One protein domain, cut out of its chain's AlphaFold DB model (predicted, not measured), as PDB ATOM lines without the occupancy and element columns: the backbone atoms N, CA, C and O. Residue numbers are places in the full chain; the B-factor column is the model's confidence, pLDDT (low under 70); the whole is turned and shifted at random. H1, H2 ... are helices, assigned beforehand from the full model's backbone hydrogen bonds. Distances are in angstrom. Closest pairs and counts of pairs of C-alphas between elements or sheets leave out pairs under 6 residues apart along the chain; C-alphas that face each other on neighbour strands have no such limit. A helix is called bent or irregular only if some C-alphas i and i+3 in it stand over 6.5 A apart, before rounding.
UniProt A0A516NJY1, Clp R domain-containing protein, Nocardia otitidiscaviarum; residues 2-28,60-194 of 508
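AT A GLANCE: This is residues 2 to 28 and 60 to 194 of the 508 residues of the protein "Clp R domain-containing protein" of Nocardia otitidiscaviarum (UniProt A0A516NJY1). Two helical pairs make a V: the long hairpin H6-H7, with H4 and H5 packed end to end along H6, and the pair H1-H3, which meets it near the end of H6. Residues 17 to 28 and 60 to 70 stick out as two free tips. The printed part has 162 residues, all helix by class, with seven named helices, H1 to H7 in order. It is only just loose, close to compact, with a radius of gyration of the C-alphas of 18.5 A and spans of 56 by 44 by 25 A.

IN THESE COORDINATES: Find C-alpha 2 at (185.918, 190.411, 119.330); H1 runs from there to residue 21, 28.2 A, and H2 holds residues 23 to 28. H3, residues 60 to 87, covers 40.0 A with a kink of 31 degrees near residue 73. H4, residues 92 to 107, is only just irregular: C-alphas 102 and 105 are 6.8 A apart. After H5, residues 109 to 121, come H6, residues 125 to 157, 47.9 A, and H7, residues 162 to 191, 43.5 A, ending at (147.062, 177.691, 122.354).

HOW THE PARTS SIT: Start at the hub, H6; its hairpin with H7 has closest C-alphas Gly 138 and Ala 179, 4.1 A. H5, H6 and H7 form an up-and-down bundle, each running against the one before. H4 touches H6 at Ser 96 and Thr 147, C-alphas 5.0 A apart. H1 touches H6 with residues 2 to 4 alone, closest C-alphas Ile 3 and Ala 153, 5.6 A, at a steep tilt of 60 degrees. H1 touches H3 at a shallow tilt of 16 degrees, opposite ways, closest C-alphas Ala 8 and Pro 75, 5.8 A. H2 and H3 are apart. Every O i to N i+4 pair is within hydrogen-bond range in H1, H2, H5 and H6; H3 has 23 of 24, H4 9 of 12, H7 25 of 26.

THE WHOLE: Look across the cut, where residues 29 to 59 are not printed: C-alphas 28 and 60 are 14.4 A apart. The links printed whole are tight, and no printed residue is under 70 in pLDDT.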
ATOM      1  N   LEU A   2     186.560 189.133 119.669       82.19
ATOM      2  CA  LEU A   2     185.918 190.411 119.330       82.19
ATOM      3  C   LEU A   2     184.408 190.281 119.057       82.19
ATOM      4  O   LEU A   2     183.626 190.910 119.751       82.19
ATOM      5  N   ILE A   3     183.988 189.392 118.145       83.50
ATOM      6  CA  ILE A   3     182.561 189.202 117.796       83.50
ATOM      7  C   ILE A   3     181.684 188.902 119.022       83.50
ATOM      8  O   ILE A   3     180.631 189.509 119.195       83.50
ATOM      9  N   VAL A   4     182.123 187.984 119.886       81.56
ATOM     10  CA  VAL A   4     181.366 187.563 121.077       81.56
ATOM     11  C   VAL A   4     181.216 188.724 122.064       81.56
ATOM     12  O   VAL A   4     180.125 188.961 122.577       81.56
ATOM     13  N   VAL A   5     182.299 189.473 122.295       82.50
ATOM     14  CA  VAL A   5     182.296 190.646 123.181       82.50
ATOM     15  C   VAL A   5     181.405 191.752 122.614       82.50
ATOM     16  O   VAL A   5     180.592 192.310 123.346       82.50
ATOM     17  N   THR A   6     181.488 192.026 121.308       84.88
ATOM     18  CA  THR A   6     180.674 193.051 120.640       84.88
ATOM     19  C   THR A   6     179.180 192.736 120.710       84.88
ATOM     20  O   THR A   6     178.391 193.622 121.029       84.88
ATOM     21  N   LEU A   7     178.773 191.483 120.470       82.12
ATOM     22  CA  LEU A   7     177.363 191.080 120.567       82.12
ATOM     23  C   LEU A   7     176.795 191.282 121.974       82.12
ATOM     24  O   LEU A   7     175.656 191.723 122.128       82.12
ATOM     25  N   ALA A   8     177.580 190.988 123.007       80.56
ATOM     26  CA  ALA A   8     177.137 191.188 124.378       80.56
ATOM     27  C   ALA A   8     177.121 192.655 124.794       80.56
ATOM     28  O   ALA A   8     176.175 193.078 125.454       80.56
ATOM     29  N   ALA A   9     178.113 193.442 124.369       83.38
ATOM     30  CA  ALA A   9     178.099 194.887 124.562       83.38
ATOM     31  C   ALA A   9     176.857 195.514 123.907       83.38
ATOM     32  O   ALA A   9     176.176 196.323 124.535       83.38
ATOM     33  N   LEU A  10     176.502 195.073 122.694       84.56
ATOM     34  CA  LEU A  10     175.287 195.501 122.002       84.56
ATOM     35  C   LEU A  10     174.018 195.101 122.768       84.56
ATOM     36  O   LEU A  10     173.143 195.940 122.962       84.56
ATOM     37  N   ALA A  11     173.921 193.857 123.246       79.12
ATOM     38  CA  ALA A  11     172.781 193.403 124.044       79.12
ATOM     39  C   ALA A  11     172.611 194.233 125.328       79.12
ATOM     40  O   ALA A  11     171.504 194.664 125.652       79.12
ATOM     41  N   VAL A  12     173.705 194.500 126.050       81.56
ATOM     42  CA  VAL A  12     173.687 195.352 127.249       81.56
ATOM     43  C   VAL A  12     173.260 196.772 126.889       81.56
ATOM     44  O   VAL A  12     172.380 197.313 127.553       81.56
ATOM     45  N   LEU A  13     173.813 197.354 125.821       84.56
ATOM     46  CA  LEU A  13     173.472 198.703 125.371       84.56
ATOM     47  C   LEU A  13     171.984 198.826 125.022       84.56
ATOM     48  O   LEU A  13     171.312 199.715 125.538       84.56
ATOM     49  N   VAL A  14     171.449 197.912 124.206       83.56
ATOM     50  CA  VAL A  14     170.023 197.882 123.843       83.56
ATOM     51  C   VAL A  14     169.156 197.769 125.095       83.56
ATOM     52  O   VAL A  14     168.177 198.503 125.246       83.56
ATOM     53  N   ASN A  15     169.543 196.907 126.036       81.31
ATOM     54  CA  ASN A  15     168.820 196.751 127.289       81.31
ATOM     55  C   ASN A  15     168.905 198.000 128.172       81.31
ATOM     56  O   ASN A  15     167.893 198.357 128.767       81.31
ATOM     57  N   VAL A  16     170.034 198.700 128.252       82.62
ATOM     58  CA  VAL A  16     170.147 199.957 129.011       82.62
ATOM     59  C   VAL A  16     169.317 201.060 128.356       82.62
ATOM     60  O   VAL A  16     168.507 201.688 129.032       82.62
ATOM     61  N   VAL A  17     169.437 201.256 127.042       84.81
ATOM     62  CA  VAL A  17     168.683 202.284 126.304       84.81
ATOM     63  C   VAL A  17     167.180 202.055 126.431       84.81
ATOM     64  O   VAL A  17     166.433 202.989 126.715       84.81
ATOM     65  N   SER A  18     166.728 200.810 126.280       81.94
ATOM     66  CA  SER A  18     165.314 200.479 126.450       81.94
ATOM     67  C   SER A  18     164.826 200.711 127.890       81.94
ATOM     68  O   SER A  18     163.677 201.104 128.058       81.94
ATOM     69  N   TYR A  19     165.678 200.542 128.913       82.50
ATOM     70  CA  TYR A  19     165.323 200.846 130.306       82.50
ATOM     71  C   TYR A  19     165.211 202.349 130.539       82.50
ATOM     72  O   TYR A  19     164.278 202.819 131.169       82.50
ATOM     73  N   LEU A  20     166.152 203.129 130.010       82.50
ATOM     74  CA  LEU A  20     166.138 204.581 130.180       82.50
ATOM     75  C   LEU A  20     164.947 205.239 129.468       82.50
ATOM     76  O   LEU A  20     164.482 206.294 129.894       82.50
ATOM     77  N   ARG A  21     164.448 204.625 128.387       81.88
ATOM     78  CA  ARG A  21     163.293 205.121 127.624       81.88
ATOM     79  C   ARG A  21     161.939 204.693 128.188       81.88
ATOM     80  O   ARG A  21     160.932 205.273 127.780       81.88
ATOM     81  N   SER A  22     161.889 203.695 129.068       78.19
ATOM     82  CA  SER A  22     160.625 203.092 129.477       78.19
ATOM     83  C   SER A  22     159.857 203.956 130.502       78.19
ATOM     84  O   SER A  22     160.475 204.665 131.305       78.19
ATOM     85  N   PRO A  23     158.504 203.949 130.478       76.38
ATOM     86  CA  PRO A  23     157.687 204.788 131.366       76.38
ATOM     87  C   PRO A  23     157.939 204.543 132.862       76.38
ATOM     88  O   PRO A  23     157.928 205.477 133.664       76.38
ATOM     89  N   ASP A  24     158.240 203.300 133.240       77.50
ATOM     90  CA  ASP A  24     158.594 202.900 134.605       77.50
ATOM     91  C   ASP A  24     159.871 203.572 135.113       77.50
ATOM     92  O   ASP A  24     159.949 203.914 136.292       77.50
ATOM     93  N   PHE A  25     160.869 203.805 134.253       80.62
ATOM     94  CA  PHE A  25     162.084 204.509 134.652       80.62
ATOM     95  C   PHE A  25     161.805 205.980 134.969       80.62
ATOM     96  O   PHE A  25     162.292 206.486 135.985       80.62
ATOM     97  N   ARG A  26     160.983 206.651 134.146       79.31
ATOM     98  CA  ARG A  26     160.542 208.032 134.405       79.31
ATOM     99  C   ARG A  26     159.802 208.126 135.736       79.31
ATOM    100  O   ARG A  26     160.180 208.944 136.576       79.31
ATOM    101  N   LEU A  27     158.829 207.240 135.956       77.69
ATOM    102  CA  LEU A  27     158.067 207.199 137.202       77.69
ATOM    103  C   LEU A  27     158.966 206.904 138.406       77.69
ATOM    104  O   LEU A  27     158.885 207.604 139.405       77.69
ATOM    105  N   ARG A  28     159.888 205.941 138.302       80.25
ATOM    106  CA  ARG A  28     160.832 205.614 139.380       80.25
ATOM    107  C   ARG A  28     161.741 206.788 139.737       80.25
ATOM    108  O   ARG A  28     162.049 207.002 140.907       80.25
ATOM    109  N   MET A  60     159.052 192.238 146.744       83.56
ATOM    110  CA  MET A  60     159.060 192.649 145.333       83.56
ATOM    111  C   MET A  60     160.389 193.285 144.937       83.56
ATOM    112  O   MET A  60     160.897 193.052 143.841       83.56
ATOM    113  N   GLY A  61     161.031 194.011 145.857       82.12
ATOM    114  CA  GLY A  61     162.359 194.578 145.633       82.12
ATOM    115  C   GLY A  61     163.436 193.520 145.359       82.12
ATOM    116  O   GLY A  61     164.370 193.786 144.595       82.12
ATOM    117  N   LYS A  62     163.313 192.319 145.944       84.62
ATOM    118  CA  LYS A  62     164.209 191.182 145.664       84.62
ATOM    119  C   LYS A  62     163.919 190.588 144.286       84.62
ATOM    120  O   LYS A  62     164.859 190.351 143.531       84.62
ATOM    121  N   VAL A  63     162.643 190.422 143.932       83.31
ATOM    122  CA  VAL A  63     162.207 189.910 142.619       83.31
ATOM    123  C   VAL A  63     162.681 190.824 141.485       83.31
ATOM    124  O   VAL A  63     163.342 190.356 140.557       83.31
ATOM    125  N   ARG A  64     162.438 192.139 141.605       84.19
ATOM    126  CA  ARG A  64     162.893 193.167 140.651       84.19
ATOM    127  C   ARG A  64     164.417 193.088 140.446       84.19
ATOM    128  O   ARG A  64     164.887 193.044 139.311       84.19
ATOM    129  N   ARG A  65     165.196 193.008 141.536       82.12
ATOM    130  CA  ARG A  65     166.667 192.888 141.479       82.12
ATOM    131  C   ARG A  65     167.125 191.590 140.821       82.12
ATOM    132  O   ARG A  65     167.980 191.637 139.944       82.12
ATOM    133  N   LEU A  66     166.556 190.452 141.207       81.88
ATOM    134  CA  LEU A  66     166.932 189.150 140.657       81.88
ATOM    135  C   LEU A  66     166.657 189.068 139.151       81.88
ATOM    136  O   LEU A  66     167.480 188.541 138.407       81.88
ATOM    137  N   ALA A  67     165.533 189.618 138.699       78.12
ATOM    138  CA  ALA A  67     165.169 189.685 137.288       78.12
ATOM    139  C   ALA A  67     166.173 190.512 136.465       78.12
ATOM    140  O   ALA A  67     166.658 190.048 135.434       78.12
ATOM    141  N   VAL A  68     166.557 191.695 136.961       76.56
ATOM    142  CA  VAL A  68     167.580 192.544 136.324       76.56
ATOM    143  C   VAL A  68     168.952 191.870 136.328       76.56
ATOM    144  O   VAL A  68     169.640 191.857 135.312       76.56
ATOM    145  N   VAL A  69     169.351 191.265 137.450       78.50
ATOM    146  CA  VAL A  69     170.619 190.529 137.527       78.50
ATOM    147  C   VAL A  69     170.625 189.389 136.517       78.50
ATOM    148  O   VAL A  69     171.602 189.243 135.798       78.50
ATOM    149  N   ARG A  70     169.542 188.616 136.396       75.06
ATOM    150  CA  ARG A  70     169.449 187.520 135.420       75.06
ATOM    151  C   ARG A  70     169.527 188.011 133.973       75.06
ATOM    152  O   ARG A  70     170.222 187.381 133.179       75.06
ATOM    153  N   SER A  71     168.862 189.116 133.631       71.69
ATOM    154  CA  SER A  71     168.869 189.643 132.259       71.69
ATOM    155  C   SER A  71     170.231 190.203 131.832       71.69
ATOM    156  O   SER A  71     170.572 190.122 130.654       71.69
ATOM    157  N   VAL A  72     171.039 190.696 132.777       72.38
ATOM    158  CA  VAL A  72     172.425 191.140 132.530       72.38
ATOM    159  C   VAL A  72     173.428 189.985 132.627       72.38
ATOM    160  O   VAL A  72     174.343 189.881 131.809       72.38
ATOM    161  N   ALA A  73     173.262 189.093 133.606       77.00
ATOM    162  CA  ALA A  73     174.182 187.990 133.863       77.00
ATOM    163  C   ALA A  73     174.154 186.945 132.748       77.00
ATOM    164  O   ALA A  73     175.199 186.398 132.424       77.00
ATOM    165  N   LEU A  74     172.999 186.672 132.132       75.94
ATOM    166  CA  LEU A  74     172.902 185.650 131.089       75.94
ATOM    167  C   LEU A  74     173.794 185.963 129.863       75.94
ATOM    168  O   LEU A  74     174.612 185.108 129.520       75.94
ATOM    169  N   PRO A  75     173.735 187.160 129.238       75.62
ATOM    170  CA  PRO A  75     174.699 187.552 128.209       75.62
ATOM    171  C   PRO A  75     176.154 187.474 128.686       75.62
ATOM    172  O   PRO A  75     177.002 186.955 127.966       75.62
ATOM    173  N   ALA A  76     176.448 187.933 129.907       80.00
ATOM    174  CA  ALA A  76     177.808 187.917 130.450       80.00
ATOM    175  C   ALA A  76     178.353 186.487 130.636       80.00
ATOM    176  O   ALA A  76     179.495 186.206 130.275       80.00
ATOM    177  N   VAL A  77     177.529 185.564 131.139       84.12
ATOM    178  CA  VAL A  77     177.870 184.144 131.303       84.12
ATOM    179  C   VAL A  77     178.071 183.477 129.945       84.12
ATOM    180  O   VAL A  77     179.046 182.749 129.772       84.12
ATOM    181  N   LEU A  78     177.210 183.756 128.961       82.56
ATOM    182  CA  LEU A  78     177.364 183.247 127.594       82.56
ATOM    183  C   LEU A  78     178.679 183.714 126.956       82.56
ATOM    184  O   LEU A  78     179.366 182.913 126.323       82.56
ATOM    185  N   VAL A  79     179.064 184.977 127.162       83.62
ATOM    186  CA  VAL A  79     180.358 185.511 126.708       83.62
ATOM    187  C   VAL A  79     181.511 184.816 127.403       83.62
ATOM    188  O   VAL A  79     182.415 184.337 126.725       83.62
ATOM    189  N   ALA A  80     181.494 184.752 128.735       86.38
ATOM    190  CA  ALA A  80     182.559 184.128 129.508       86.38
ATOM    191  C   ALA A  80     182.749 182.664 129.089       86.38
ATOM    192  O   ALA A  80     183.869 182.234 128.818       86.38
ATOM    193  N   MET A  81     181.644 181.929 128.934       87.81
ATOM    194  CA  MET A  81     181.646 180.555 128.442       87.81
ATOM    195  C   MET A  81     182.241 180.464 127.034       87.81
ATOM    196  O   MET A  81     183.145 179.665 126.797       87.81
ATOM    197  N   ALA A  82     181.798 181.314 126.105       85.75
ATOM    198  CA  ALA A  82     182.328 181.337 124.746       85.75
ATOM    199  C   ALA A  82     183.830 181.678 124.702       85.75
ATOM    200  O   ALA A  82     184.569 181.070 123.932       85.75
ATOM    201  N   VAL A  83     184.309 182.599 125.544       86.31
ATOM    202  CA  VAL A  83     185.739 182.938 125.662       86.31
ATOM    203  C   VAL A  83     186.544 181.747 126.182       86.31
ATOM    204  O   VAL A  83     187.565 181.403 125.587       86.31
ATOM    205  N   VAL A  84     186.071 181.076 127.239       88.62
ATOM    206  CA  VAL A  84     186.726 179.878 127.790       88.62
ATOM    207  C   VAL A  84     186.808 178.774 126.736       88.62
ATOM    208  O   VAL A  84     187.886 178.221 126.514       88.62
ATOM    209  N   LEU A  85     185.706 178.491 126.040       88.56
ATOM    210  CA  LEU A  85     185.663 177.497 124.967       88.56
ATOM    211  C   LEU A  85     186.645 177.852 123.831       88.56
ATOM    212  O   LEU A  85     187.403 176.997 123.375       88.56
ATOM    213  N   LEU A  86     186.712 179.130 123.426       84.75
ATOM    214  CA  LEU A  86     187.631 179.583 122.376       84.75
ATOM    215  C   LEU A  86     189.091 179.424 122.811       84.75
ATOM    216  O   LEU A  86     189.918 178.996 122.010       84.75
ATOM    217  N   SER A  87     189.403 179.737 124.072       85.56
ATOM    218  CA  SER A  87     190.762 179.636 124.620       85.56
ATOM    219  C   SER A  87     191.266 178.195 124.724       85.56
ATOM    220  O   SER A  87     192.455 177.943 124.558       85.56
ATOM    221  N   ARG A  88     190.361 177.235 124.956       88.12
ATOM    222  CA  ARG A  88     190.692 175.808 125.076       88.12
ATOM    223  C   ARG A  88     190.728 175.066 123.743       88.12
ATOM    224  O   ARG A  88     191.023 173.876 123.736       88.12
ATOM    225  N   GLY A  89     190.410 175.733 122.631       83.50
ATOM    226  CA  GLY A  89     190.389 175.102 121.310       83.50
ATOM    227  C   GLY A  89     189.387 173.949 121.211       83.50
ATOM    228  O   GLY A  89     189.643 172.973 120.506       83.50
ATOM    229  N   THR A  90     188.266 174.030 121.937       85.56
ATOM    230  CA  THR A  90     187.253 172.968 121.960       85.56
ATOM    231  C   THR A  90     186.665 172.714 120.574       85.56
ATOM    232  O   THR A  90     186.603 173.600 119.715       85.56
ATOM    233  N   SER A  91     186.204 171.481 120.344       88.62
ATOM    234  CA  SER A  91     185.531 171.128 119.095       88.62
ATOM    235  C   SER A  91     184.310 172.028 118.860       88.62
ATOM    236  O   SER A  91     183.657 172.510 119.793       88.62
ATOM    237  N   TRP A  92     184.003 172.278 117.586       84.12
ATOM    238  CA  TRP A  92     182.926 173.194 117.205       84.12
ATOM    239  C   TRP A  92     181.561 172.710 117.715       84.12
ATOM    240  O   TRP A  92     180.820 173.503 118.283       84.12
ATOM    241  N   TRP A  93     181.268 171.410 117.606       85.56
ATOM    242  CA  TRP A  93     179.984 170.833 118.011       85.56
ATOM    243  C   TRP A  93     179.772 170.875 119.527       85.56
ATOM    244  O   TRP A  93     178.667 171.162 119.979       85.56
ATOM    245  N   LEU A  94     180.828 170.648 120.319       90.00
ATOM    246  CA  LEU A  94     180.747 170.699 121.779       90.00
ATOM    247  C   LEU A  94     180.483 172.133 122.244       90.00
ATOM    248  O   LEU A  94     179.638 172.369 123.103       90.00
ATOM    249  N   SER A  95     181.163 173.096 121.623       87.88
ATOM    250  CA  SER A  95     180.992 174.518 121.926       87.88
ATOM    251  C   SER A  95     179.580 174.999 121.571       87.88
ATOM    252  O   SER A  95     178.929 175.652 122.387       87.88
ATOM    253  N   SER A  96     179.067 174.604 120.399       88.94
ATOM    254  CA  SER A  96     177.680 174.856 119.995       88.94
ATOM    255  C   SER A  96     176.672 174.248 120.962       88.94
ATOM    256  O   SER A  96     175.704 174.911 121.319       88.94
ATOM    257  N   LEU A  97     176.889 173.004 121.400       91.06
ATOM    258  CA  LEU A  97     175.978 172.293 122.298       91.06
ATOM    259  C   LEU A  97     175.921 172.944 123.683       91.06
ATOM    260  O   LEU A  97     174.833 173.121 124.231       91.06
ATOM    261  N   VAL A  98     177.070 173.375 124.213       90.12
ATOM    262  CA  VAL A  98     177.127 174.141 125.463       90.12
ATOM    263  C   VAL A  98     176.357 175.452 125.313       90.12
ATOM    264  O   VAL A  98     175.432 175.693 126.084       90.12
ATOM    265  N   LEU A  99     176.655 176.273 124.301       87.19
ATOM    266  CA  LEU A  99     175.956 177.549 124.096       87.19
ATOM    267  C   LEU A  99     174.447 177.359 123.874       87.19
ATOM    268  O   LEU A  99     173.641 178.071 124.469       87.19
ATOM    269  N   TRP A 100     174.060 176.358 123.086       89.25
ATOM    270  CA  TRP A 100     172.666 175.991 122.852       89.25
ATOM    271  C   TRP A 100     171.937 175.627 124.150       89.25
ATOM    272  O   TRP A 100     170.836 176.122 124.384       89.25
ATOM    273  N   SER A 101     172.563 174.846 125.037       87.75
ATOM    274  CA  SER A 101     171.959 174.455 126.318       87.75
ATOM    275  C   SER A 101     171.660 175.645 127.242       87.75
ATOM    276  O   SER A 101     170.630 175.655 127.912       87.75
ATOM    277  N   PHE A 102     172.498 176.689 127.227       84.38
ATOM    278  CA  PHE A 102     172.268 177.923 127.994       84.38
ATOM    279  C   PHE A 102     171.168 178.809 127.394       84.38
ATOM    280  O   PHE A 102     170.514 179.568 128.111       84.38
ATOM    281  N   LEU A 103     170.955 178.715 126.081       82.31
ATOM    282  CA  LEU A 103     169.921 179.448 125.354       82.31
ATOM    283  C   LEU A 103     168.555 178.741 125.391       82.31
ATOM    284  O   LEU A 103     167.518 179.396 125.307       82.31
ATOM    285  N   LEU A 104     168.538 177.421 125.572       82.31
ATOM    286  CA  LEU A 104     167.339 176.582 125.561       82.31
ATOM    287  C   LEU A 104     166.238 177.009 126.560       82.31
ATOM    288  O   LEU A 104     165.073 177.040 126.152       82.31
ATOM    289  N   PRO A 105     166.534 177.414 127.815       80.69
ATOM    290  CA  PRO A 105     165.512 177.904 128.745       80.69
ATOM    291  C   PRO A 105     164.711 179.099 128.217       80.69
ATOM    292  O   PRO A 105     163.538 179.242 128.561       80.69
ATOM    293  N   GLN A 106     165.304 179.917 127.338       75.56
ATOM    294  CA  GLN A 106     164.650 181.093 126.756       75.56
ATOM    295  C   GLN A 106     163.489 180.713 125.830       75.56
ATOM    296  O   GLN A 106     162.577 181.505 125.631       75.56
ATOM    297  N   LEU A 107     163.474 179.500 125.275       73.81
ATOM    298  CA  LEU A 107     162.351 179.023 124.462       73.81
ATOM    299  C   LEU A 107     161.185 178.492 125.317       73.81
ATOM    300  O   LEU A 107     160.097 178.247 124.796       73.81
ATOM    301  N   SER A 108     161.393 178.344 126.632       75.38
ATOM    302  CA  SER A 108     160.445 177.746 127.585       75.38
ATOM    303  C   SER A 108     159.908 176.378 127.118       75.38
ATOM    304  O   SER A 108     158.694 176.178 127.059       75.38
ATOM    305  N   PRO A 109     160.784 175.413 126.773       76.81
ATOM    306  CA  PRO A 109     160.371 174.155 126.144       76.81
ATOM    307  C   PRO A 109     159.440 173.314 127.024       76.81
ATOM    308  O   PRO A 109     158.591 172.602 126.503       76.81
ATOM    309  N   HIS A 110     159.537 173.442 128.350       78.44
ATOM    310  CA  HIS A 110     158.636 172.777 129.292       78.44
ATOM    311  C   HIS A 110     157.165 173.183 129.093       78.44
ATOM    312  O   HIS A 110     156.292 172.322 129.158       78.44
ATOM    313  N   LEU A 111     156.886 174.458 128.778       77.12
ATOM    314  CA  LEU A 111     155.525 174.925 128.483       77.12
ATOM    315  C   LEU A 111     154.994 174.285 127.200       77.12
ATOM    316  O   LEU A 111     153.857 173.827 127.157       77.12
ATOM    317  N   VAL A 112     155.842 174.207 126.172       82.75
ATOM    318  CA  VAL A 112     155.497 173.595 124.883       82.75
ATOM    319  C   VAL A 112     155.194 172.107 125.057       82.75
ATOM    320  O   VAL A 112     154.179 171.627 124.561       82.75
ATOM    321  N   VAL A 113     156.029 171.380 125.805       85.06
ATOM    322  CA  VAL A 113     155.806 169.959 126.110       85.06
ATOM    323  C   VAL A 113     154.500 169.767 126.881       85.06
ATOM    324  O   VAL A 113     153.686 168.931 126.488       85.06
ATOM    325  N   GLY A 114     154.245 170.569 127.919       82.50
ATOM    326  CA  GLY A 114     152.986 170.517 128.668       82.50
ATOM    327  C   GLY A 114     151.765 170.732 127.769       82.50
ATOM    328  O   GLY A 114     150.831 169.936 127.787       82.50
ATOM    329  N   GLN A 115     151.804 171.742 126.898       82.62
ATOM    330  CA  GLN A 115     150.713 172.040 125.966       82.62
ATOM    331  C   GLN A 115     150.497 170.959 124.898       82.62
ATOM    332  O   GLN A 115     149.351 170.678 124.540       82.62
ATOM    333  N   ILE A 116     151.567 170.331 124.397       86.19
ATOM    334  CA  ILE A 116     151.471 169.166 123.501       86.19
ATOM    335  C   ILE A 116     150.757 168.024 124.224       86.19
ATOM    336  O   ILE A 116     149.822 167.442 123.677       86.19
ATOM    337  N   THR A 117     151.162 167.742 125.464       85.69
ATOM    338  CA  THR A 117     150.583 166.668 126.281       85.69
ATOM    339  C   THR A 117     149.089 166.910 126.513       85.69
ATOM    340  O   THR A 117     148.274 166.033 126.230       85.69
ATOM    341  N   ASN A 118     148.719 168.133 126.906       82.12
ATOM    342  CA  ASN A 118     147.325 168.534 127.109       82.12
ATOM    343  C   ASN A 118     146.505 168.452 125.811       82.12
ATOM    344  O   ASN A 118     145.379 167.966 125.827       82.12
ATOM    345  N   SER A 119     147.075 168.868 124.674       83.88
ATOM    346  CA  SER A 119     146.402 168.799 123.368       83.88
ATOM    347  C   SER A 119     146.137 167.356 122.920       83.88
ATOM    348  O   SER A 119     145.113 167.074 122.300       83.88
ATOM    349  N   ILE A 120     147.053 166.429 123.226       85.62
ATOM    350  CA  ILE A 120     146.868 164.996 122.960       85.62
ATOM    351  C   ILE A 120     145.763 164.437 123.858       85.62
ATOM    352  O   ILE A 120     144.861 163.765 123.360       85.62
ATOM    353  N   GLN A 121     145.797 164.753 125.156       86.19
ATOM    354  CA  GLN A 121     144.778 164.320 126.117       86.19
ATOM    355  C   GLN A 121     143.382 164.850 125.767       86.19
ATOM    356  O   GLN A 121     142.398 164.137 125.933       86.19
ATOM    357  N   SER A 122     143.287 166.057 125.205       81.06
ATOM    358  CA  SER A 122     142.026 166.648 124.750       81.06
ATOM    359  C   SER A 122     141.565 166.158 123.365       81.06
ATOM    360  O   SER A 122     140.693 166.780 122.760       81.06
ATOM    361  N   GLY A 123     142.189 165.117 122.798       84.50
ATOM    362  CA  GLY A 123     141.821 164.540 121.497       84.50
ATOM    363  C   GLY A 123     142.225 165.371 120.269       84.50
ATOM    364  O   GLY A 123     141.845 165.044 119.145       84.50
ATOM    365  N   LYS A 124     143.022 166.433 120.436       86.06
ATOM    366  CA  LYS A 124     143.423 167.361 119.362       86.06
ATOM    367  C   LYS A 124     144.838 167.076 118.871       86.06
ATOM    368  O   LYS A 124     145.729 167.923 118.871       86.06
ATOM    369  N   VAL A 125     145.038 165.855 118.385       87.44
ATOM    370  CA  VAL A 125     146.350 165.375 117.920       87.44
ATOM    371  C   VAL A 125     146.906 166.239 116.777       87.44
ATOM    372  O   VAL A 125     148.103 166.505 116.732       87.44
ATOM    373  N   GLY A 126     146.054 166.757 115.886       88.75
ATOM    374  CA  GLY A 126     146.492 167.602 114.767       88.75
ATOM    375  C   GLY A 126     147.163 168.918 115.192       88.75
ATOM    376  O   GLY A 126     148.174 169.306 114.602       88.75
ATOM    377  N   THR A 127     146.648 169.598 116.225       87.50
ATOM    378  CA  THR A 127     147.270 170.824 116.759       87.50
ATOM    379  C   THR A 127     148.548 170.497 117.522       87.50
ATOM    380  O   THR A 127     149.542 171.200 117.350       87.50
ATOM    381  N   ALA A 128     148.557 169.390 118.272       89.06
ATOM    382  CA  ALA A 128     149.744 168.890 118.963       89.06
ATOM    383  C   ALA A 128     150.899 168.603 117.988       89.06
ATOM    384  O   ALA A 128     152.021 169.055 118.208       89.06
ATOM    385  N   VAL A 129     150.619 167.918 116.871       92.06
ATOM    386  CA  VAL A 129     151.615 167.602 115.835       92.06
ATOM    387  C   VAL A 129     152.137 168.873 115.165       92.06
ATOM    388  O   VAL A 129     153.350 169.054 115.074       92.06
ATOM    389  N   ARG A 130     151.255 169.787 114.736       91.44
ATOM    390  CA  ARG A 130     151.672 171.055 114.104       91.44
ATOM    391  C   ARG A 130     152.529 171.904 115.046       91.44
ATOM    392  O   ARG A 130     153.592 172.369 114.641       91.44
ATOM    393  N   GLY A 131     152.097 172.065 116.296       88.81
ATOM    394  CA  GLY A 131     152.855 172.781 117.321       88.81
ATOM    395  C   GLY A 131     154.205 172.126 117.616       88.81
ATOM    396  O   GLY A 131     155.222 172.814 117.681       88.81
ATOM    397  N   GLY A 132     154.235 170.793 117.699       91.12
ATOM    398  CA  GLY A 132     155.460 170.007 117.858       91.12
ATOM    399  C   GLY A 132     156.453 170.202 116.710       91.12
ATOM    400  O   GLY A 132     157.636 170.414 116.966       91.12
ATOM    401  N   ILE A 133     155.987 170.224 115.457       94.19
ATOM    402  CA  ILE A 133     156.835 170.499 114.284       94.19
ATOM    403  C   ILE A 133     157.486 171.881 114.404       94.19
ATOM    404  O   ILE A 133     158.707 171.995 114.285       94.19
ATOM    405  N   TYR A 134     156.707 172.928 114.696       92.94
ATOM    406  CA  TYR A 134     157.255 174.277 114.877       92.94
ATOM    407  C   TYR A 134     158.253 174.358 116.039       92.94
ATOM    408  O   TYR A 134     159.267 175.047 115.927       92.94
ATOM    409  N   ALA A 135     158.008 173.629 117.130       90.50
ATOM    410  CA  ALA A 135     158.920 173.564 118.265       90.50
ATOM    411  C   ALA A 135     160.259 172.902 117.901       90.50
ATOM    412  O   ALA A 135     161.316 173.420 118.260       90.50
ATOM    413  N   VAL A 136     160.226 171.795 117.150       93.25
ATOM    414  CA  VAL A 136     161.432 171.104 116.662       93.25
ATOM    415  C   VAL A 136     162.219 171.992 115.700       93.25
ATOM    416  O   VAL A 136     163.436 172.105 115.845       93.25
ATOM    417  N   ILE A 137     161.539 172.675 114.770       93.75
ATOM    418  CA  ILE A 137     162.180 173.643 113.868       93.75
ATOM    419  C   ILE A 137     162.854 174.748 114.685       93.75
ATOM    420  O   ILE A 137     164.026 175.035 114.458       93.75
ATOM    421  N   GLY A 138     162.167 175.312 115.680       90.38
ATOM    422  CA  GLY A 138     162.728 176.360 116.530       90.38
ATOM    423  C   GLY A 138     163.958 175.916 117.322       90.38
ATOM    424  O   GLY A 138     164.957 176.636 117.361       90.38
ATOM    425  N   LEU A 139     163.934 174.708 117.893       91.25
ATOM    426  CA  LEU A 139     165.086 174.118 118.588       91.25
ATOM    427  C   LEU A 139     166.271 173.880 117.641       91.25
ATOM    428  O   LEU A 139     167.413 174.186 118.000       91.25
ATOM    429  N   GLY A 140     165.999 173.379 116.432       93.44
ATOM    430  CA  GLY A 140     167.002 173.165 115.391       93.44
ATOM    431  C   GLY A 140     167.620 174.472 114.892       93.44
ATOM    432  O   GLY A 140     168.844 174.588 114.823       93.44
ATOM    433  N   SER A 141     166.800 175.492 114.620       93.06
ATOM    434  CA  SER A 141     167.265 176.829 114.231       93.06
ATOM    435  C   SER A 141     168.103 177.487 115.326       93.06
ATOM    436  O   SER A 141     169.105 178.130 115.014       93.06
ATOM    437  N   LEU A 142     167.761 177.279 116.603       90.94
ATOM    438  CA  LEU A 142     168.567 177.778 117.715       90.94
ATOM    439  C   LEU A 142     169.958 177.125 117.751       90.94
ATOM    440  O   LEU A 142     170.962 177.811 117.941       90.94
ATOM    441  N   PHE A 143     170.033 175.808 117.551       93.00
ATOM    442  CA  PHE A 143     171.311 175.095 117.507       93.00
ATOM    443  C   PHE A 143     172.165 175.527 116.306       93.00
ATOM    444  O   PHE A 143     173.369 175.770 116.436       93.00
ATOM    445  N   ALA A 144     171.531 175.677 115.141       94.38
ATOM    446  CA  ALA A 144     172.182 176.169 113.933       94.38
ATOM    447  C   ALA A 144     172.714 177.601 114.127       94.38
ATOM    448  O   ALA A 144     173.860 177.868 113.778       94.38
ATOM    449  N   SER A 145     171.934 178.480 114.766       92.31
ATOM    450  CA  SER A 145     172.347 179.840 115.135       92.31
ATOM    451  C   SER A 145     173.588 179.848 116.033       92.31
ATOM    452  O   SER A 145     174.579 180.507 115.713       92.31
ATOM    453  N   ALA A 146     173.583 179.069 117.121       91.50
ATOM    454  CA  ALA A 146     174.738 178.960 118.013       91.50
ATOM    455  C   ALA A 146     175.993 178.489 117.256       91.50
ATOM    456  O   ALA A 146     177.089 179.005 117.475       91.50
ATOM    457  N   THR A 147     175.818 177.559 116.316       93.38
ATOM    458  CA  THR A 147     176.905 177.004 115.502       93.38
ATOM    459  C   THR A 147     177.486 178.008 114.512       93.38
ATOM    460  O   THR A 147     178.708 178.122 114.409       93.38
ATOM    461  N   THR A 148     176.656 178.763 113.794       94.19
ATOM    462  CA  THR A 148     177.146 179.744 112.815       94.19
ATOM    463  C   THR A 148     177.762 180.970 113.490       94.19
ATOM    464  O   THR A 148     178.805 181.441 113.036       94.19
ATOM    465  N   ILE A 149     177.218 181.427 114.626       91.44
ATOM    466  CA  ILE A 149     177.836 182.488 115.444       91.44
ATOM    467  C   ILE A 149     179.191 182.022 115.991       91.44
ATOM    468  O   ILE A 149     180.176 182.766 115.937       91.44
ATOM    469  N   TRP A 150     179.275 180.780 116.478       91.06
ATOM    470  CA  TRP A 150     180.537 180.186 116.918       91.06
ATOM    471  C   TRP A 150     181.571 180.136 115.787       91.06
ATOM    472  O   TRP A 150     182.732 180.515 115.969       91.06
ATOM    473  N   TRP A 151     181.146 179.713 114.597       92.50
ATOM    474  CA  TRP A 151     182.005 179.653 113.419       92.50
ATOM    475  C   TRP A 151     182.508 181.039 112.997       92.50
ATOM    476  O   TRP A 151     183.710 181.202 112.772       92.50
ATOM    477  N   ALA A 152     181.639 182.054 113.000       91.50
ATOM    478  CA  ALA A 152     182.015 183.445 112.753       91.50
ATOM    479  C   ALA A 152     183.090 183.930 113.739       91.50
ATOM    480  O   ALA A 152     184.104 184.505 113.335       91.50
ATOM    481  N   ALA A 153     182.907 183.644 115.034       89.31
ATOM    482  CA  ALA A 153     183.864 184.005 116.075       89.31
ATOM    483  C   ALA A 153     185.230 183.325 115.886       89.31
ATOM    484  O   ALA A 153     186.264 183.942 116.157       89.31
ATOM    485  N   ARG A 154     185.243 182.076 115.404       89.94
ATOM    486  CA  ARG A 154     186.472 181.335 115.101       89.94
ATOM    487  C   ARG A 154     187.201 181.904 113.884       89.94
ATOM    488  O   ARG A 154     188.406 182.106 113.972       89.94
ATOM    489  N   LEU A 155     186.479 182.206 112.801       90.06
ATOM    490  CA  LEU A 155     187.045 182.817 111.591       90.06
ATOM    491  C   LEU A 155     187.678 184.178 111.889       90.06
ATOM    492  O   LEU A 155     188.813 184.444 111.502       90.06
ATOM    493  N   SER A 156     186.974 185.019 112.650       88.19
ATOM    494  CA  SER A 156     187.508 186.310 113.088       88.19
ATOM    495  C   SER A 156     188.798 186.151 113.908       88.19
ATOM    496  O   SER A 156     189.736 186.920 113.726       88.19
ATOM    497  N   ASN A 157     188.885 185.124 114.760       86.56
ATOM    498  CA  ASN A 157     190.093 184.838 115.539       86.56
ATOM    499  C   ASN A 157     191.260 184.291 114.706       86.56
ATOM    500  O   ASN A 157     192.406 184.477 115.099       86.56
ATOM    501  N   SER A 158     190.996 183.621 113.583       87.69
ATOM    502  CA  SER A 158     192.044 183.121 112.684       87.69
ATOM    503  C   SER A 158     192.578 184.183 111.715       87.69
ATOM    504  O   SER A 158     193.316 183.838 110.799       87.69
ATOM    505  N   GLY A 159     192.191 185.455 111.873       87.62
ATOM    506  CA  GLY A 159     192.596 186.537 110.971       87.62
ATOM    507  C   GLY A 159     191.889 186.508 109.612       87.62
ATOM    508  O   GLY A 159     192.397 187.079 108.650       87.62
ATOM    509  N   ALA A 160     190.735 185.836 109.515       89.31
ATOM    510  CA  ALA A 160     189.920 185.839 108.302       89.31
ATOM    511  C   ALA A 160     189.453 187.262 107.956       89.31
ATOM    512  O   ALA A 160     189.338 188.128 108.829       89.31
ATOM    513  N   SER A 161     189.140 187.498 106.680       91.12
ATOM    514  CA  SER A 161     188.655 188.807 106.245       91.12
ATOM    515  C   SER A 161     187.305 189.150 106.886       91.12
ATOM    516  O   SER A 161     186.528 188.271 107.278       91.12
ATOM    517  N   LEU A 162     186.991 190.447 106.965       88.56
ATOM    518  CA  LEU A 162     185.766 190.927 107.610       88.56
ATOM    519  C   LEU A 162     184.511 190.245 107.036       88.56
ATOM    520  O   LEU A 162     183.709 189.709 107.799       88.56
ATOM    521  N   TRP A 163     184.393 190.152 105.709       87.88
ATOM    522  CA  TRP A 163     183.255 189.516 105.035       87.88
ATOM    523  C   TRP A 163     183.121 188.015 105.327       87.88
ATOM    524  O   TRP A 163     182.003 187.533 105.510       87.88
ATOM    525  N   GLN A 164     184.238 187.289 105.450       91.19
ATOM    526  CA  GLN A 164     184.231 185.858 105.790       91.19
ATOM    527  C   GLN A 164     183.643 185.602 107.181       91.19
ATOM    528  O   GLN A 164     182.990 184.586 107.390       91.19
ATOM    529  N   SER A 165     183.837 186.529 108.123       89.62
ATOM    530  CA  SER A 165     183.228 186.451 109.457       89.62
ATOM    531  C   SER A 165     181.821 187.067 109.528       89.62
ATOM    532  O   SER A 165     180.990 186.608 110.311       89.62
ATOM    533  N   ALA A 166     181.518 188.060 108.684       89.56
ATOM    534  CA  ALA A 166     180.239 188.768 108.688       89.56
ATOM    535  C   ALA A 166     179.073 187.908 108.175       89.56
ATOM    536  O   ALA A 166     177.999 187.925 108.771       89.56
ATOM    537  N   ILE A 167     179.280 187.121 107.113       93.38
ATOM    538  CA  ILE A 167     178.248 186.236 106.544       93.38
ATOM    539  C   ILE A 167     177.728 185.207 107.570       93.38
ATOM    540  O   ILE A 167     176.516 185.161 107.794       93.38
ATOM    541  N   PRO A 168     178.583 184.395 108.231       94.12
ATOM    542  CA  PRO A 168     178.117 183.430 109.227       94.12
ATOM    543  C   PRO A 168     177.535 184.093 110.482       94.12
ATOM    544  O   PRO A 168     176.632 183.539 111.105       94.12
ATOM    545  N   LEU A 169     178.002 185.293 110.838       91.69
ATOM    546  CA  LEU A 169     177.407 186.070 111.921       91.69
ATOM    547  C   LEU A 169     175.975 186.498 111.570       91.69
ATOM    548  O   LEU A 169     175.055 186.264 112.352       91.69
ATOM    549  N   ALA A 170     175.775 187.078 110.386       91.38
ATOM    550  CA  ALA A 170     174.466 187.520 109.916       91.38
ATOM    551  C   ALA A 170     173.486 186.346 109.774       91.38
ATOM    552  O   ALA A 170     172.344 186.444 110.223       91.38
ATOM    553  N   SER A 171     173.933 185.210 109.224       93.88
ATOM    554  CA  SER A 171     173.096 184.010 109.122       93.88
ATOM    555  C   SER A 171     172.742 183.437 110.495       93.88
ATOM    556  O   SER A 171     171.607 183.023 110.714       93.88
ATOM    557  N   GLY A 172     173.671 183.471 111.454       91.81
ATOM    558  CA  GLY A 172     173.405 183.077 112.833       91.81
ATOM    559  C   GLY A 172     172.388 183.959 113.542       91.81
ATOM    560  O   GLY A 172     171.484 183.433 114.191       91.81
ATOM    561  N   LEU A 173     172.469 185.278 113.369       89.94
ATOM    562  CA  LEU A 173     171.465 186.205 113.895       89.94
ATOM    563  C   LEU A 173     170.096 185.998 113.226       89.94
ATOM    564  O   LEU A 173     169.081 185.965 113.918       89.94
ATOM    565  N   ALA A 174     170.054 185.773 111.909       91.00
ATOM    566  CA  ALA A 174     168.812 185.463 111.200       91.00
ATOM    567  C   ALA A 174     168.172 184.156 111.705       91.00
ATOM    568  O   ALA A 174     166.974 184.117 111.983       91.00
ATOM    569  N   LEU A 175     168.966 183.100 111.908       92.62
ATOM    570  CA  LEU A 175     168.497 181.833 112.477       92.62
ATOM    571  C   LEU A 175     167.993 181.981 113.917       92.62
ATOM    572  O   LEU A 175     167.048 181.294 114.304       92.62
ATOM    573  N   LEU A 176     168.573 182.896 114.701       88.00
ATOM    574  CA  LEU A 176     168.089 183.212 116.046       88.00
ATOM    575  C   LEU A 176     166.679 183.819 116.007       88.00
ATOM    576  O   LEU A 176     165.818 183.449 116.806       88.00
ATOM    577  N   VAL A 177     166.428 184.715 115.047       87.25
ATOM    578  CA  VAL A 177     165.097 185.289 114.807       87.25
ATOM    579  C   VAL A 177     164.119 184.202 114.360       87.25
ATOM    580  O   VAL A 177     163.028 184.101 114.918       87.25
ATOM    581  N   VAL A 178     164.517 183.332 113.425       90.06
ATOM    582  CA  VAL A 178     163.691 182.190 112.987       90.06
ATOM    583  C   VAL A 178     163.344 181.277 114.164       90.06
ATOM    584  O   VAL A 178     162.187 180.874 114.296       90.06
ATOM    585  N   ALA A 179     164.296 180.996 115.058       89.12
ATOM    586  CA  ALA A 179     164.056 180.198 116.257       89.12
ATOM    587  C   ALA A 179     162.987 180.829 117.166       89.12
ATOM    588  O   ALA A 179     162.072 180.141 117.624       89.12
ATOM    589  N   GLY A 180     163.041 182.141 117.399       84.25
ATOM    590  CA  GLY A 180     162.028 182.819 118.210       84.25
ATOM    591  C   GLY A 180     160.657 182.922 117.528       84.25
ATOM    592  O   GLY A 180     159.635 182.721 118.182       84.25
ATOM    593  N   LEU A 181     160.605 183.152 116.211       87.38
ATOM    594  CA  LEU A 181     159.342 183.192 115.461       87.38
ATOM    595  C   LEU A 181     158.653 181.825 115.428       87.38
ATOM    596  O   LEU A 181     157.461 181.723 115.697       87.38
ATOM    597  N   THR A 182     159.398 180.762 115.132       89.75
ATOM    598  CA  THR A 182     158.851 179.398 115.053       89.75
ATOM    599  C   THR A 182     158.409 178.886 116.416       89.75
ATOM    600  O   THR A 182     157.335 178.300 116.514       89.75
ATOM    601  N   THR A 183     159.143 179.180 117.493       85.94
ATOM    602  CA  THR A 183     158.683 178.853 118.852       85.94
ATOM    603  C   THR A 183     157.478 179.678 119.296       85.94
ATOM    604  O   THR A 183     156.591 179.135 119.954       85.94
ATOM    605  N   SER A 184     157.376 180.950 118.900       84.69
ATOM    606  CA  SER A 184     156.155 181.739 119.106       84.69
ATOM    607  C   SER A 184     154.969 181.113 118.367       84.69
ATOM    608  O   SER A 184     153.928 180.862 118.971       84.69
ATOM    609  N   THR A 185     155.138 180.747 117.095       88.44
ATOM    610  CA  THR A 185     154.109 180.053 116.307       88.44
ATOM    611  C   THR A 185     153.748 178.688 116.897       88.44
ATOM    612  O   THR A 185     152.571 178.333 116.926       88.44
ATOM    613  N   ALA A 186     154.713 177.940 117.439       88.94
ATOM    614  CA  ALA A 186     154.456 176.696 118.163       88.94
ATOM    615  C   ALA A 186     153.518 176.941 119.354       88.94
ATOM    616  O   ALA A 186     152.466 176.319 119.453       88.94
ATOM    617  N   LYS A 187     153.838 177.919 120.211       86.31
ATOM    618  CA  LYS A 187     152.994 178.277 121.360       86.31
ATOM    619  C   LYS A 187     151.599 178.749 120.922       86.31
ATOM    620  O   LYS A 187     150.608 178.332 121.509       86.31
ATOM    621  N   ARG A 188     151.499 179.556 119.859       87.69
ATOM    622  CA  ARG A 188     150.217 180.060 119.317       87.69
ATOM    623  C   ARG A 188     149.345 178.949 118.733       87.69
ATOM    624  O   ARG A 188     148.143 178.913 118.970       87.69
ATOM    625  N   THR A 189     149.942 178.020 117.989       87.94
ATOM    626  CA  THR A 189     149.223 176.868 117.410       87.94
ATOM    627  C   THR A 189     148.733 175.901 118.480       87.94
ATOM    628  O   THR A 189     147.627 175.379 118.364       87.94
ATOM    629  N   LEU A 190     149.520 175.695 119.537       85.94
ATOM    630  CA  LEU A 190     149.113 174.892 120.686       85.94
ATOM    631  C   LEU A 190     148.014 175.583 121.503       85.94
ATOM    632  O   LEU A 190     147.045 174.929 121.878       85.94
ATOM    633  N   ALA A 191     148.107 176.902 121.702       82.69
ATOM    634  CA  ALA A 191     147.062 177.691 122.354       82.69
ATOM    635  C   ALA A 191     145.727 177.642 121.588       82.69
ATOM    636  O   ALA A 191     144.677 177.508 122.204       82.69
ATOM    637  N   ALA A 192     145.756 177.640 120.249       83.38
ATOM    638  CA  ALA A 192     144.558 177.464 119.418       83.38
ATOM    639  C   ALA A 192     143.871 176.098 119.612       83.38
ATOM    640  O   ALA A 192     142.698 175.925 119.285       83.38
ATOM    641  N   GLY A 193     144.606 175.108 120.127       76.19
ATOM    642  CA  GLY A 193     144.070 173.793 120.440       76.19
ATOM    643  C   GLY A 193     143.114 173.804 121.629       76.19
ATOM    644  O   GLY A 193     142.235 172.957 121.682       76.19
ATOM    645  N   ILE A 194     143.200 174.749 122.560       76.38
ATOM    646  CA  ILE A 194     142.398 174.719 123.790       76.38
ATOM    647  C   ILE A 194     141.440 175.916 123.768       76.38
ATOM    648  O   ILE A 194     141.881 177.031 124.030       76.38
TER     649      ILE A 194